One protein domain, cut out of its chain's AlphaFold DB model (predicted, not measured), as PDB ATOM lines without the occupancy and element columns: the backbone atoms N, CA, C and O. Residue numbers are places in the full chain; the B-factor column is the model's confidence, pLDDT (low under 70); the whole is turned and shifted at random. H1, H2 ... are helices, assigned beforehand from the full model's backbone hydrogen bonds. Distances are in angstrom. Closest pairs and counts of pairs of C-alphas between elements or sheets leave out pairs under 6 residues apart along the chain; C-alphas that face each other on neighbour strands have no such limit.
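This is residues 111 to 158 of the 158 residues of the protein "ParB-like partioning protein" of Sphingobium cloacae (UniProt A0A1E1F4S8). One long helix, H1, makes the length of this model; at its last residues the chain turns a corner into the shorter H2, and the link of residues 142 to 148 then folds back to a small third helix, H3, which packs on residues 123 to 127 of H1 at a wide angle, so that H1, H2, the link and H3 make an open ring. The first part of H1, residues 111 to 118, sticks out free as an arm. The printed part has 48 residues with three named helices, H1, H2 and H3 in that order, and no named strand; the class is all helix. The whole is loose, with a radius of gyration of the C-alphas of 12.2 A, and its C-alphas span 37 by 17 by 17 A.

Find C-alpha 111 at (-45.574, 28.838, 22.549); from there H1 runs through residues 111 to 130, 28.1 A from first to last C-alpha, and ends with C-alpha 130 at (-45.361, 54.992, 12.288). After two residues between them, H2 begins at Glu 133 and runs to Ala 141, a length of 12.4 A from first to last C-alpha. After it look for H3, residues 149 to 155, 9.9 A long, which ends with C-alpha 155 at (-41.654, 50.564, 19.526).

Start on H1 and look at its residues 129 to 130, which alone touch H2. The two helices touch only at the corner by their link, and only just, with 3 pairs of C-alphas within 8 A; the closest are those of Leu 130 and Val 136, 6.0 A apart. Their lines are about perpendicular, at 86 degrees. Step back along H1 to residues 123 to 127, which alone touch H3. The closest C-alphas here are those of Arg 127 and Ile 155, 5.7 A apart, and the centres of H1 and H3 are 10.6 A apart. The lines of H1 and H3 are only just about perpendicular, at 71 degrees. H2 and H3 are apart. In H1 and H2 every backbone O i to N i+4 pair is within hydrogen-bond range, while in H3 it is 2 of 3.

The two C-alphas farthest apart are those of Arg 111 and Ala 141, at 37.4 A. Without residues 111 to 118, which stand free, the body of 40 residues spans 27 by 18 by 17 A. The printed part has no cut, and it ends at Ala 158, the chain's last residue. The link from H1 to H2 is tight and the link from H2 to H3, with 7 residues, is short. The mean pLDDT of the printed part is 90.4; look to residues 157 to 158 for the values under 70.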
ATOM      1  N   ARG A 111     -44.581  27.749  22.512       97.69
ATOM      2  CA  ARG A 111     -45.574  28.838  22.549       97.69
ATOM      3  C   ARG A 111     -44.922  30.195  22.803       97.69
ATOM      4  O   ARG A 111     -45.241  31.150  22.102       97.69
ATOM      5  N   ALA A 112     -43.989  30.273  23.752       97.31
ATOM      6  CA  ALA A 112     -43.257  31.499  24.055       97.31
ATOM      7  C   ALA A 112     -42.421  31.975  22.856       97.31
ATOM      8  O   ALA A 112     -42.443  33.158  22.522       97.31
ATOM      9  N   SER A 113     -41.745  31.051  22.166       97.31
ATOM     10  CA  SER A 113     -40.983  31.352  20.950       97.31
ATOM     11  C   SER A 113     -41.875  31.916  19.838       97.31
ATOM     12  O   SER A 113     -41.570  32.968  19.275       97.31
ATOM     13  N   LEU A 114     -43.029  31.286  19.584       97.81
ATOM     14  CA  LEU A 114     -43.992  31.758  18.586       97.81
ATOM     15  C   LEU A 114     -44.585  33.129  18.944       97.81
ATOM     16  O   LEU A 114     -44.733  33.990  18.080       97.81
ATOM     17  N   ALA A 115     -44.934  33.345  20.213       96.12
ATOM     18  CA  ALA A 115     -45.443  34.633  20.673       96.12
ATOM     19  C   ALA A 115     -44.385  35.733  20.499       96.12
ATOM     20  O   ALA A 115     -44.693  36.807  19.986       96.12
ATOM     21  N   ARG A 116     -43.125  35.444  20.852       94.00
ATOM     22  CA  ARG A 116     -42.003  36.374  20.695       94.00
ATOM     23  C   ARG A 116     -41.763  36.737  19.231       94.00
ATOM     24  O   ARG A 116     -41.612  37.920  18.938       94.00
ATOM     25  N   SER A 117     -41.738  35.760  18.324       96.25
ATOM     26  CA  SER A 117     -41.500  36.023  16.898       96.25
ATOM     27  C   SER A 117     -42.611  36.873  16.280       96.25
ATOM     28  O   SER A 117     -42.322  37.853  15.595       96.25
ATOM     29  N   ARG A 118     -43.879  36.572  16.594       95.12
ATOM     30  CA  ARG A 118     -45.034  37.370  16.152       95.12
ATOM     31  C   ARG A 118     -45.003  38.789  16.710       95.12
ATOM     32  O   ARG A 118     -45.216  39.737  15.962       95.12
ATOM     33  N   LEU A 119     -44.712  38.945  18.000       93.88
ATOM     34  CA  LEU A 119     -44.649  40.262  18.631       93.88
ATOM     35  C   LEU A 119     -43.520  41.113  18.041       93.88
ATOM     36  O   LEU A 119     -43.718  42.296  17.788       93.88
ATOM     37  N   LEU A 120     -42.358  40.508  17.779       93.25
ATOM     38  CA  LEU A 120     -41.233  41.183  17.136       93.25
ATOM     39  C   LEU A 120     -41.590  41.625  15.712       93.25
ATOM     40  O   LEU A 120     -41.292  42.754  15.332       93.25
ATOM     41  N   PHE A 121     -42.266  40.768  14.942       95.06
ATOM     42  CA  PHE A 121     -42.765  41.118  13.614       95.06
ATOM     43  C   PHE A 121     -43.714  42.323  13.668       95.06
ATOM     44  O   PHE A 121     -43.474  43.315  12.983       95.06
ATOM     45  N   VAL A 122     -44.736  42.276  14.530       94.50
ATOM     46  CA  VAL A 122     -45.713  43.366  14.679       94.50
ATOM     47  C   VAL A 122     -45.037  44.656  15.143       94.50
ATOM     48  O   VAL A 122     -45.257  45.699  14.539       94.50
ATOM     49  N   ALA A 123     -44.171  44.604  16.158       93.25
ATOM     50  CA  ALA A 123     -43.470  45.789  16.656       93.25
ATOM     51  C   ALA A 123     -42.577  46.431  15.579       93.25
ATOM     52  O   ALA A 123     -42.573  47.650  15.427       93.25
ATOM     53  N   ASN A 124     -41.858  45.624  14.791       92.81
ATOM     54  CA  ASN A 124     -41.049  46.121  13.674       92.81
ATOM     55  C   ASN A 124     -41.911  46.740  12.562       92.81
ATOM     56  O   ASN A 124     -41.562  47.799  12.043       92.81
ATOM     57  N   ALA A 125     -43.023  46.093  12.197       93.44
ATOM     58  CA  ALA A 125     -43.950  46.611  11.195       93.44
ATOM     59  C   ALA A 125     -44.558  47.945  11.644       93.44
ATOM     60  O   ALA A 125     -44.535  48.912  10.887       93.44
ATOM     61  N   MET A 126     -45.004  48.026  12.900       91.69
ATOM     62  CA  MET A 126     -45.527  49.259  13.486       91.69
ATOM     63  C   MET A 126     -44.465  50.360  13.537       91.69
ATOM     64  O   MET A 126     -44.773  51.480  13.152       91.69
ATOM     65  N   ARG A 127     -43.208  50.062  13.911       91.12
ATOM     66  CA  ARG A 127     -42.110  51.049  13.826       91.12
ATOM     67  C   ARG A 127     -41.952  51.612  12.415       91.12
ATOM     68  O   ARG A 127     -41.834  52.820  12.258       91.12
ATOM     69  N   ARG A 128     -41.972  50.755  11.390       92.06
ATOM     70  CA  ARG A 128     -41.851  51.194   9.988       92.06
ATOM     71  C   ARG A 128     -43.050  52.019   9.525       92.06
ATOM     72  O   ARG A 128     -42.857  53.013   8.838       92.06
ATOM     73  N   LEU A 129     -44.266  51.616   9.889       91.69
ATOM     74  CA  LEU A 129     -45.491  52.325   9.516       91.69
ATOM     75  C   LEU A 129     -45.592  53.687  10.210       91.69
ATOM     76  O   LEU A 129     -45.890  54.680   9.559       91.69
ATOM     77  N   LEU A 130     -45.296  53.753  11.509       90.31
ATOM     78  CA  LEU A 130     -45.361  54.992  12.288       90.31
ATOM     79  C   LEU A 130     -44.232  55.976  11.959       90.31
ATOM     80  O   LEU A 130     -44.382  57.164  12.215       90.31
ATOM     81  N   ALA A 131     -43.135  55.511  11.356       90.81
ATOM     82  CA  ALA A 131     -42.110  56.389  10.792       90.81
ATOM     83  C   ALA A 131     -42.580  57.122   9.516       90.81
ATOM     84  O   ALA A 131     -41.904  58.040   9.060       90.81
ATOM     85  N   ASN A 132     -43.713  56.727   8.921       94.50
ATOM     86  CA  ASN A 132     -44.284  57.389   7.752       94.50
ATOM     87  C   ASN A 132     -45.291  58.472   8.180       94.50
ATOM     88  O   ASN A 132     -46.386  58.173   8.660       94.50
ATOM     89  N   GLU A 133     -44.947  59.738   7.946       92.31
ATOM     90  CA  GLU A 133     -45.780  60.886   8.327       92.31
ATOM     91  C   GLU A 133     -47.156  60.907   7.644       92.31
ATOM     92  O   GLU A 133     -48.144  61.301   8.269       92.31
ATOM     93  N   HIS A 134     -47.260  60.457   6.388       94.56
ATOM     94  CA  HIS A 134     -48.548  60.385   5.689       94.56
ATOM     95  C   HIS A 134     -49.474  59.360   6.355       94.56
ATOM     96  O   HIS A 134     -50.658  59.629   6.551       94.56
ATOM     97  N   PHE A 135     -48.926  58.215   6.773       92.88
ATOM     98  CA  PHE A 135     -49.678  57.193   7.499       92.88
ATOM     99  C   PHE A 135     -50.167  57.706   8.861       92.88
ATOM    100  O   PHE A 135     -51.337  57.544   9.198       92.88
ATOM    101  N   VAL A 136     -49.305  58.388   9.622       93.12
ATOM    102  CA  VAL A 136     -49.679  58.988  10.917       93.12
ATOM    103  C   VAL A 136     -50.752  60.066  10.751       93.12
ATOM    104  O   VAL A 136     -51.680  60.147  11.556       93.12
ATOM    105  N   THR A 137     -50.652  60.882   9.703       94.56
ATOM    106  CA  THR A 137     -51.645  61.921   9.397       94.56
ATOM    107  C   THR A 137     -53.013  61.306   9.105       94.56
ATOM    108  O   THR A 137     -54.015  61.758   9.658       94.56
ATOM    109  N   LEU A 138     -53.048  60.226   8.319       95.31
ATOM    110  CA  LEU A 138     -54.276  59.493   8.018       95.31
ATOM    111  C   LEU A 138     -54.884  58.855   9.278       95.31
ATOM    112  O   LEU A 138     -56.075  59.005   9.520       95.31
ATOM    113  N   LEU A 139     -54.069  58.238  10.143       93.62
ATOM    114  CA  LEU A 139     -54.546  57.698  11.423       93.62
ATOM    115  C   LEU A 139     -55.181  58.769  12.319       93.62
ATOM    116  O   LEU A 139     -56.169  58.488  12.994       93.62
ATOM    117  N   ARG A 140     -54.641  59.996  12.343       92.75
ATOM    118  CA  ARG A 140     -55.243  61.105  13.104       92.75
ATOM    119  C   ARG A 140     -56.577  61.544  12.511       92.75
ATOM    120  O   ARG A 140     -57.511  61.757  13.278       92.75
ATOM    121  N   ALA A 141     -56.663  61.660  11.185       95.69
ATOM    122  CA  ALA A 141     -57.895  62.035  10.494       95.69
ATOM    123  C   ALA A 141     -59.027  61.022  10.744       95.69
ATOM    124  O   ALA A 141     -60.164  61.418  10.972       95.69
ATOM    125  N   GLU A 142     -58.689  59.731  10.796       94.88
ATOM    126  CA  GLU A 142     -59.628  58.627  11.044       94.88
ATOM    127  C   GLU A 142     -59.871  58.340  12.543       94.88
ATOM    128  O   GLU A 142     -60.573  57.394  12.898       94.88
ATOM    129  N   GLY A 143     -59.274  59.112  13.460       92.19
ATOM    130  CA  GLY A 143     -59.441  58.919  14.908       92.19
ATOM    131  C   GLY A 143     -58.726  57.690  15.499       92.19
ATOM    132  O   GLY A 143     -58.977  57.320  16.644       92.19
ATOM    133  N   LEU A 144     -57.795  57.075  14.768       90.75
ATOM    134  CA  LEU A 144     -57.041  55.872  15.150       90.75
ATOM    135  C   LEU A 144     -55.647  56.205  15.715       90.75
ATOM    136  O   LEU A 144     -54.635  55.621  15.329       90.75
ATOM    137  N   SER A 145     -55.575  57.170  16.630       86.25
ATOM    138  CA  SER A 145     -54.305  57.705  17.150       86.25
ATOM    139  C   SER A 145     -53.758  56.985  18.391       86.25
ATOM    140  O   SER A 145     -52.655  57.288  18.845       86.25
ATOM    141  N   THR A 146     -54.498  56.025  18.951       88.12
ATOM    142  CA  THR A 146     -54.117  55.318  20.183       88.12
ATOM    143  C   THR A 146     -53.414  53.996  19.905       88.12
ATOM    144  O   THR A 146     -53.818  53.245  19.018       88.12
ATOM    145  N   LEU A 147     -52.422  53.655  20.729       86.75
ATOM    146  CA  LEU A 147     -51.638  52.430  20.594       86.75
ATOM    147  C   LEU A 147     -51.645  51.642  21.919       86.75
ATOM    148  O   LEU A 147     -51.504  52.245  22.985       86.75
ATOM    149  N   PRO A 148     -51.801  50.304  21.902       89.56
ATOM    150  CA  PRO A 148     -51.726  49.501  23.121       89.56
ATOM    151  C   PRO A 148     -50.388  49.678  23.849       89.56
ATOM    152  O   PRO A 148     -49.330  49.470  23.255       89.56
ATOM    153  N   ARG A 149     -50.418  49.962  25.158       88.00
ATOM    154  CA  ARG A 149     -49.217  50.233  25.977       88.00
ATOM    155  C   ARG A 149     -48.088  49.213  25.781       88.00
ATOM    156  O   ARG A 149     -46.942  49.589  25.579       88.00
ATOM    157  N   ALA A 150     -48.423  47.923  25.760       86.69
ATOM    158  CA  ALA A 150     -47.446  46.853  25.566       86.69
ATOM    159  C   ALA A 150     -46.708  46.933  24.212       86.69
ATOM    160  O   ALA A 150     -45.566  46.490  24.107       86.69
ATOM    161  N   LEU A 151     -47.347  47.450  23.162       87.25
ATOM    162  CA  LEU A 151     -46.686  47.683  21.881       87.25
ATOM    163  C   LEU A 151     -45.905  49.003  21.899       87.25
ATOM    164  O   LEU A 151     -44.789  49.015  21.393       87.25
ATOM    165  N   ALA A 152     -46.435  50.061  22.524       87.88
ATOM    166  CA  ALA A 152     -45.768  51.365  22.626       87.88
ATOM    167  C   ALA A 152     -44.375  51.238  23.267       87.88
ATOM    168  O   ALA A 152     -43.379  51.578  22.634       87.88
ATOM    169  N   GLU A 153     -44.294  50.577  24.427       88.75
ATOM    170  CA  GLU A 153     -43.043  50.314  25.166       88.75
ATOM    171  C   GLU A 153     -41.990  49.530  24.353       88.75
ATOM    172  O   GLU A 153     -40.819  49.493  24.710       88.75
ATOM    173  N   ARG A 154     -42.390  48.848  23.271       84.81
ATOM    174  CA  ARG A 154     -41.493  48.041  22.420       84.81
ATOM    175  C   ARG A 154     -41.106  48.739  21.118       84.81
ATOM    176  O   ARG A 154     -40.225  48.253  20.401       84.81
ATOM    177  N   ILE A 155     -41.827  49.795  20.760       86.94
ATOM    178  CA  ILE A 155     -41.654  50.564  19.526       86.94
ATOM    179  C   ILE A 155     -40.763  51.779  19.793       86.94
ATOM    180  O   ILE A 155     -39.995  52.133  18.902       86.94
ATOM    181  N   GLU A 156     -40.826  52.359  20.995       73.94
ATOM    182  CA  GLU A 156     -39.973  53.479  21.400       73.94
ATOM    183  C   GLU A 156     -38.474  53.129  21.284       73.94
ATOM    184  O   GLU A 156     -38.075  52.004  21.614       73.94
ATOM    185  N   PRO A 157     -37.642  54.046  20.752       58.44
ATOM    186  CA  PRO A 157     -36.195  53.883  20.774       58.44
ATOM    187  C   PRO A 157     -35.706  53.926  22.228       58.44
ATOM    188  O   PRO A 157     -36.209  54.718  23.023       58.44
ATOM    189  N   ALA A 158     -34.763  53.043  22.562       50.97
ATOM    190  CA  ALA A 158     -34.062  53.075  23.845       50.97
ATOM    191  C   ALA A 158     -33.226  54.353  23.997       50.97
ATOM    192  O   ALA A 158     -32.723  54.841  22.955       50.97
TER     193      ALA A 158